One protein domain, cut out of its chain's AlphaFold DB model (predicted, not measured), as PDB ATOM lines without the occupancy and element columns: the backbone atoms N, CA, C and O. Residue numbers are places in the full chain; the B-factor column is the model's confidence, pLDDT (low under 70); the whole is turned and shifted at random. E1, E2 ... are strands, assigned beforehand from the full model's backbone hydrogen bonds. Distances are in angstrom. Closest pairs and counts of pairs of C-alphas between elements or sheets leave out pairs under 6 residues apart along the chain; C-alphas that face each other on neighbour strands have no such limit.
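What this domain is: This is residues 28 to 76 of the 135 residues of an uncharacterized protein of Glyptapanteles indiensis (UniProt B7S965). There is little regular structure: an arm, the hairpin E1 and E2, makes one end of the long axis, and a head of loops with the short hairpin E3 and E4 makes the other. The 49 printed residues, 16 of them in named elements, are all strand by class, E1 E2 E3 E4 in order, in two antiparallel two-stranded sheets. The whole is flat, 37 by 24 by 12 A, and only just compact, close to loose, with a radius of gyration of the C-alphas of 11.3 A.

Where its parts are: Residues 28 to 45 hold no named element. E1, residues 46 to 50, begins at C-alpha (366.912, 97.833, 264.566) and spans 12.8 A; E2, 53 to 57, spans 12.3 A. E3 is 59 to 61; E4, 69 to 71, ends at C-alpha (373.288, 92.513, 260.642).

How they stand to each other: In hairpin E1 and E2, N 48 and O 55 are within hydrogen-bond range, 2.9 A. E2 runs on into E3 at 23 degrees. In hairpin E3 and E4, N 70 and O 60 are within range, 2.8 A. E1 and E4 are apart.

The domain as a whole: The farthest C-alphas, Leu 39 and Asn 51, are 37.6 A apart. The printed part has no cut. Its mean pLDDT is 71.7; residues 37 to 41 and 72 to 76 are among those under 70.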
ATOM      1  N   HIS A  28     356.555  89.490 267.338       69.69
ATOM      2  CA  HIS A  28     357.337  88.309 267.713       69.69
ATOM      3  C   HIS A  28     358.548  88.125 266.792       69.69
ATOM      4  O   HIS A  28     358.640  87.173 266.022       69.69
ATOM      5  N   CYS A  29     359.504  89.053 266.880       78.06
ATOM      6  CA  CYS A  29     360.807  88.920 266.231       78.06
ATOM      7  C   CYS A  29     361.937  88.729 267.259       78.06
ATOM      8  O   CYS A  29     361.814  89.076 268.432       78.06
ATOM      9  N   LEU A  30     363.047  88.140 266.819       83.19
ATOM     10  CA  LEU A  30     364.245  87.904 267.616       83.19
ATOM     11  C   LEU A  30     365.162  89.123 267.607       83.19
ATOM     12  O   LEU A  30     365.573  89.595 266.545       83.19
ATOM     13  N   GLU A  31     365.556  89.575 268.790       85.62
ATOM     14  CA  GLU A  31     366.519  90.664 268.938       85.62
ATOM     15  C   GLU A  31     367.876  90.319 268.293       85.62
ATOM     16  O   GLU A  31     368.275  89.145 268.277       85.62
ATOM     17  N   PRO A  32     368.636  91.314 267.802       84.25
ATOM     18  CA  PRO A  32     370.008  91.120 267.341       84.25
ATOM     19  C   PRO A  32     370.860  90.315 268.334       84.25
ATOM     20  O   PRO A  32     370.858  90.572 269.535       84.25
ATOM     21  N   GLY A  33     371.603  89.332 267.832       77.19
ATOM     22  CA  GLY A  33     372.420  88.414 268.627       77.19
ATOM     23  C   GLY A  33     371.657  87.244 269.259       77.19
ATOM     24  O   GLY A  33     372.298  86.331 269.779       77.19
ATOM     25  N   SER A  34     370.323  87.220 269.189       84.12
ATOM     26  CA  SER A  34     369.519  86.102 269.699       84.12
ATOM     27  C   SER A  34     369.685  84.851 268.846       84.12
ATOM     28  O   SER A  34     369.832  84.944 267.626       84.12
ATOM     29  N   ALA A  35     369.612  83.681 269.485       80.94
ATOM     30  CA  ALA A  35     369.645  82.398 268.796       80.94
ATOM     31  C   ALA A  35     368.400  82.200 267.918       80.94
ATOM     32  O   ALA A  35     367.280  82.457 268.353       80.94
ATOM     33  N   CYS A  36     368.597  81.707 266.699       75.06
ATOM     34  CA  CYS A  36     367.554  81.524 265.693       75.06
ATOM     35  C   CYS A  36     367.494  80.067 265.198       75.06
ATOM     36  O   CYS A  36     368.503  79.365 265.112       75.06
ATOM     37  N   GLY A  37     366.273  79.587 264.936       64.00
ATOM     38  CA  GLY A  37     365.967  78.190 264.609       64.00
ATOM     39  C   GLY A  37     365.595  77.976 263.138       64.00
ATOM     40  O   GLY A  37     365.406  78.929 262.395       64.00
ATOM     41  N   LEU A  38     365.475  76.708 262.721       52.72
ATOM     42  CA  LEU A  38     365.171  76.311 261.331       52.72
ATOM     43  C   LEU A  38     363.704  76.537 260.913       52.72
ATOM     44  O   LEU A  38     363.424  76.621 259.723       52.72
ATOM     45  N   LEU A  39     362.774  76.600 261.871       48.72
ATOM     46  CA  LEU A  39     361.322  76.512 261.640       48.72
ATOM     47  C   LEU A  39     360.583  77.855 261.777       48.72
ATOM     48  O   LEU A  39     359.461  77.886 262.248       48.72
ATOM     49  N   SER A  40     361.200  78.936 261.293       53.53
ATOM     50  CA  SER A  40     360.730  80.327 261.406       53.53
ATOM     51  C   SER A  40     360.957  80.940 262.798       53.53
ATOM     52  O   SER A  40     360.463  80.488 263.821       53.53
ATOM     53  N   ASN A  41     361.822  81.956 262.807       62.41
ATOM     54  CA  ASN A  41     361.937  83.001 263.815       62.41
ATOM     55  C   ASN A  41     362.534  84.210 263.074       62.41
ATOM     56  O   ASN A  41     363.689  84.164 262.634       62.41
ATOM     57  N   PHE A  42     361.747  85.261 262.856       74.38
ATOM     58  CA  PHE A  42     362.191  86.445 262.115       74.38
ATOM     59  C   PHE A  42     363.116  87.305 262.986       74.38
ATOM     60  O   PHE A  42     362.786  87.586 264.130       74.38
ATOM     61  N   CYS A  43     364.268  87.747 262.477       80.88
ATOM     62  CA  CYS A  43     365.146  88.662 263.218       80.88
ATOM     63  C   CYS A  43     364.630  90.104 263.124       80.88
ATOM     64  O   CYS A  43     364.349  90.596 262.028       80.88
ATOM     65  N   CYS A  44     364.538  90.797 264.258       84.69
ATOM     66  CA  CYS A  44     364.066  92.174 264.325       84.69
ATOM     67  C   CYS A  44     364.968  93.119 263.528       84.69
ATOM     68  O   CYS A  44     366.193  92.994 263.506       84.69
ATOM     69  N   GLN A  45     364.356  94.128 262.911       83.12
ATOM     70  CA  GLN A  45     365.096  95.270 262.381       83.12
ATOM     71  C   GLN A  45     365.376  96.241 263.524       83.12
ATOM     72  O   GLN A  45     364.498  96.491 264.347       83.12
ATOM     73  N   SER A  46     366.566  96.834 263.556       79.31
ATOM     74  CA  SER A  46     366.912  97.833 264.566       79.31
ATOM     75  C   SER A  46     367.278  99.160 263.917       79.31
ATOM     76  O   SER A  46     367.715  99.234 262.767       79.31
ATOM     77  N   ARG A  47     367.056 100.250 264.645       81.56
ATOM     78  CA  ARG A  47     367.446 101.586 264.203       81.56
ATOM     79  C   ARG A  47     368.861 101.869 264.699       81.56
ATOM     80  O   ARG A  47     369.101 101.869 265.902       81.56
ATOM     81  N   LYS A  48     369.782 102.159 263.781       78.56
ATOM     82  CA  LYS A  48     371.169 102.520 264.095       78.56
ATOM     83  C   LYS A  48     371.380 103.986 263.751       78.56
ATOM     84  O   LYS A  48     371.170 104.403 262.612       78.56
ATOM     85  N   THR A  49     371.785 104.773 264.741       76.81
ATOM     86  CA  THR A  49     372.112 106.188 264.549       76.81
ATOM     87  C   THR A  49     373.622 106.341 264.524       76.81
ATOM     88  O   THR A  49     374.289 106.053 265.513       76.81
ATOM     89  N   VAL A  50     374.159 106.809 263.401       72.25
ATOM     90  CA  VAL A  50     375.587 107.098 263.239       72.25
ATOM     91  C   VAL A  50     375.717 108.551 262.801       72.25
ATOM     92  O   VAL A  50     375.107 108.963 261.817       72.25
ATOM     93  N   ASN A  51     376.480 109.347 263.552       78.75
ATOM     94  CA  ASN A  51     376.714 110.774 263.283       78.75
ATOM     95  C   ASN A  51     375.420 111.589 263.069       78.75
ATOM     96  O   ASN A  51     375.314 112.377 262.134       78.75
ATOM     97  N   GLY A  52     374.403 111.362 263.907       76.56
ATOM     98  CA  GLY A  52     373.119 112.074 263.835       76.56
ATOM     99  C   GLY A  52     372.203 111.641 262.684       76.56
ATOM    100  O   GLY A  52     371.068 112.109 262.604       76.56
ATOM    101  N   ARG A  53     372.643 110.715 261.823       69.25
ATOM    102  CA  ARG A  53     371.817 110.117 260.774       69.25
ATOM    103  C   ARG A  53     371.329 108.748 261.236       69.25
ATOM    104  O   ARG A  53     372.120 107.881 261.596       69.25
ATOM    105  N   SER A  54     370.012 108.579 261.260       81.56
ATOM    106  CA  SER A  54     369.356 107.334 261.654       81.56
ATOM    107  C   SER A  54     369.045 106.494 260.419       81.56
ATOM    108  O   SER A  54     368.324 106.953 259.531       81.56
ATOM    109  N   THR A  55     369.513 105.250 260.402       78.81
ATOM    110  CA  THR A  55     369.243 104.281 259.336       78.81
ATOM    111  C   THR A  55     368.638 103.012 259.932       78.81
ATOM    112  O   THR A  55     369.007 102.584 261.025       78.81
ATOM    113  N   MET A  56     367.666 102.426 259.228       78.44
ATOM    114  CA  MET A  56     367.116 101.119 259.586       78.44
ATOM    115  C   MET A  56     368.082 100.026 259.144       78.44
ATOM    116  O   MET A  56     368.445  99.957 257.971       78.44
ATOM    117  N   VAL A  57     368.467  99.177 260.084       77.50
ATOM    118  CA  VAL A  57     369.373  98.055 259.883       77.50
ATOM    119  C   VAL A  57     368.565  96.772 259.952       77.50
ATOM    120  O   VAL A  57     367.806  96.537 260.894       77.50
ATOM    121  N   LYS A  58     368.708  95.945 258.921       78.25
ATOM    122  CA  LYS A  58     368.058  94.638 258.853       78.25
ATOM    123  C   LYS A  58     368.971  93.589 259.464       78.25
ATOM    124  O   LYS A  58     370.186  93.713 259.364       78.25
ATOM    125  N   PHE A  59     368.384  92.557 260.051       78.88
ATOM    126  CA  PHE A  59     369.108  91.415 260.594       78.88
ATOM    127  C   PHE A  59     368.570  90.135 259.955       78.88
ATOM    128  O   PHE A  59     367.378  90.052 259.646       78.88
ATOM    129  N   HIS A  60     369.430  89.139 259.758       75.88
ATOM    130  CA  HIS A  60     368.997  87.778 259.434       75.88
ATOM    131  C   HIS A  60     369.695  86.765 260.336       75.88
ATOM    132  O   HIS A  60     370.658  87.073 261.030       75.88
ATOM    133  N   CYS A  61     369.182  85.544 260.351       71.56
ATOM    134  CA  CYS A  61     369.810  84.461 261.079       71.56
ATOM    135  C   CYS A  61     371.057  83.971 260.325       71.56
ATOM    136  O   CYS A  61     370.978  83.637 259.141       71.56
ATOM    137  N   ASP A  62     372.200  83.921 261.007       70.62
ATOM    138  CA  ASP A  62     373.420  83.285 260.515       70.62
ATOM    139  C   ASP A  62     373.307  81.762 260.651       70.62
ATOM    140  O   ASP A  62     373.715  81.158 261.643       70.62
ATOM    141  N   TYR A  63     372.731  81.129 259.638       61.69
ATOM    142  CA  TYR A  63     372.583  79.676 259.603       61.69
ATOM    143  C   TYR A  63     373.905  78.926 259.361       61.69
ATOM    144  O   TYR A  63     373.918  77.700 259.473       61.69
ATOM    145  N   LEU A  64     374.996  79.636 259.045       57.22
ATOM    146  CA  LEU A  64     376.283  79.051 258.668       57.22
ATOM    147  C   LEU A  64     377.237  78.850 259.838       57.22
ATOM    148  O   LEU A  64     377.984  77.871 259.834       57.22
ATOM    149  N   GLU A  65     377.261  79.768 260.804       59.94
ATOM    150  CA  GLU A  65     378.181  79.657 261.935       59.94
ATOM    151  C   GLU A  65     377.448  79.475 263.256       59.94
ATOM    152  O   GLU A  65     377.444  78.377 263.817       59.94
ATOM    153  N   ARG A  66     376.869  80.550 263.794       63.50
ATOM    154  CA  ARG A  66     376.486  80.590 265.216       63.50
ATOM    155  C   ARG A  66     374.986  80.455 265.447       63.50
ATOM    156  O   ARG A  66     374.587  80.344 266.604       63.50
ATOM    157  N   ARG A  67     374.172  80.439 264.384       73.56
ATOM    158  CA  ARG A  67     372.700  80.435 264.452       73.56
ATOM    159  C   ARG A  67     372.177  81.553 265.341       73.56
ATOM    160  O   ARG A  67     371.381  81.319 266.243       73.56
ATOM    161  N   ILE A  68     372.647  82.770 265.074       77.12
ATOM    162  CA  ILE A  68     372.204  83.991 265.755       77.12
ATOM    163  C   ILE A  68     371.778  85.064 264.750       77.12
ATOM    164  O   ILE A  68     372.229  85.061 263.606       77.12
ATOM    165  N   CYS A  69     370.934  86.000 265.173       80.81
ATOM    166  CA  CYS A  69     370.554  87.155 264.362       80.81
ATOM    167  C   CYS A  69     371.729  88.132 264.201       80.81
ATOM    168  O   CYS A  69     372.137  88.766 265.172       80.81
ATOM    169  N   VAL A  70     372.261  88.301 262.990       78.38
ATOM    170  CA  VAL A  70     373.348  89.252 262.692       78.38
ATOM    171  C   VAL A  70     372.917  90.273 261.635       78.38
ATOM    172  O   VAL A  70     371.911  90.090 260.953       78.38
ATOM    173  N   GLU A  71     373.607  91.412 261.567       75.06
ATOM    174  CA  GLU A  71     373.288  92.513 260.642       75.06
ATOM    175  C   GLU A  71     373.338  91.992 259.196       75.06
ATOM    176  O   GLU A  71     374.271  91.287 258.836       75.06
ATOM    177  N   ALA A  72     372.338  92.298 258.365       62.00
ATOM    178  CA  ALA A  72     372.189  91.749 257.012       62.00
ATOM    179  C   ALA A  72     373.405  92.030 256.118       62.00
ATOM    180  O   ALA A  72     373.758  91.211 255.274       62.00
ATOM    181  N   ASP A  73     374.088  93.144 256.366       51.91
ATOM    182  CA  ASP A  73     375.317  93.531 255.673       51.91
ATOM    183  C   ASP A  73     376.528  92.669 256.098       51.91
ATOM    184  O   ASP A  73     377.558  92.664 255.430       51.91
ATOM    185  N   GLN A  74     376.395  91.909 257.190       48.41
ATOM    186  CA  GLN A  74     377.334  90.884 257.662       48.41
ATOM    187  C   GLN A  74     376.916  89.466 257.230       48.41
ATOM    188  O   GLN A  74     377.625  88.503 257.521       48.41
ATOM    189  N   ILE A  75     375.781  89.318 256.534       48.38
ATOM    190  CA  ILE A  75     375.241  88.021 256.115       48.38
ATOM    191  C   ILE A  75     375.551  87.806 254.647       48.38
ATOM    192  O   ILE A  75     374.877  88.296 253.739       48.38
ATOM    193  N   TYR A  76     376.578  86.995 254.429       48.62
ATOM    194  CA  TYR A  76     376.793  86.279 253.181       48.62
ATOM    195  C   TYR A  76     375.482  85.614 252.750       48.62
ATOM    196  O   TYR A  76     374.765  85.049 253.575       48.62
TER     197      TYR A  76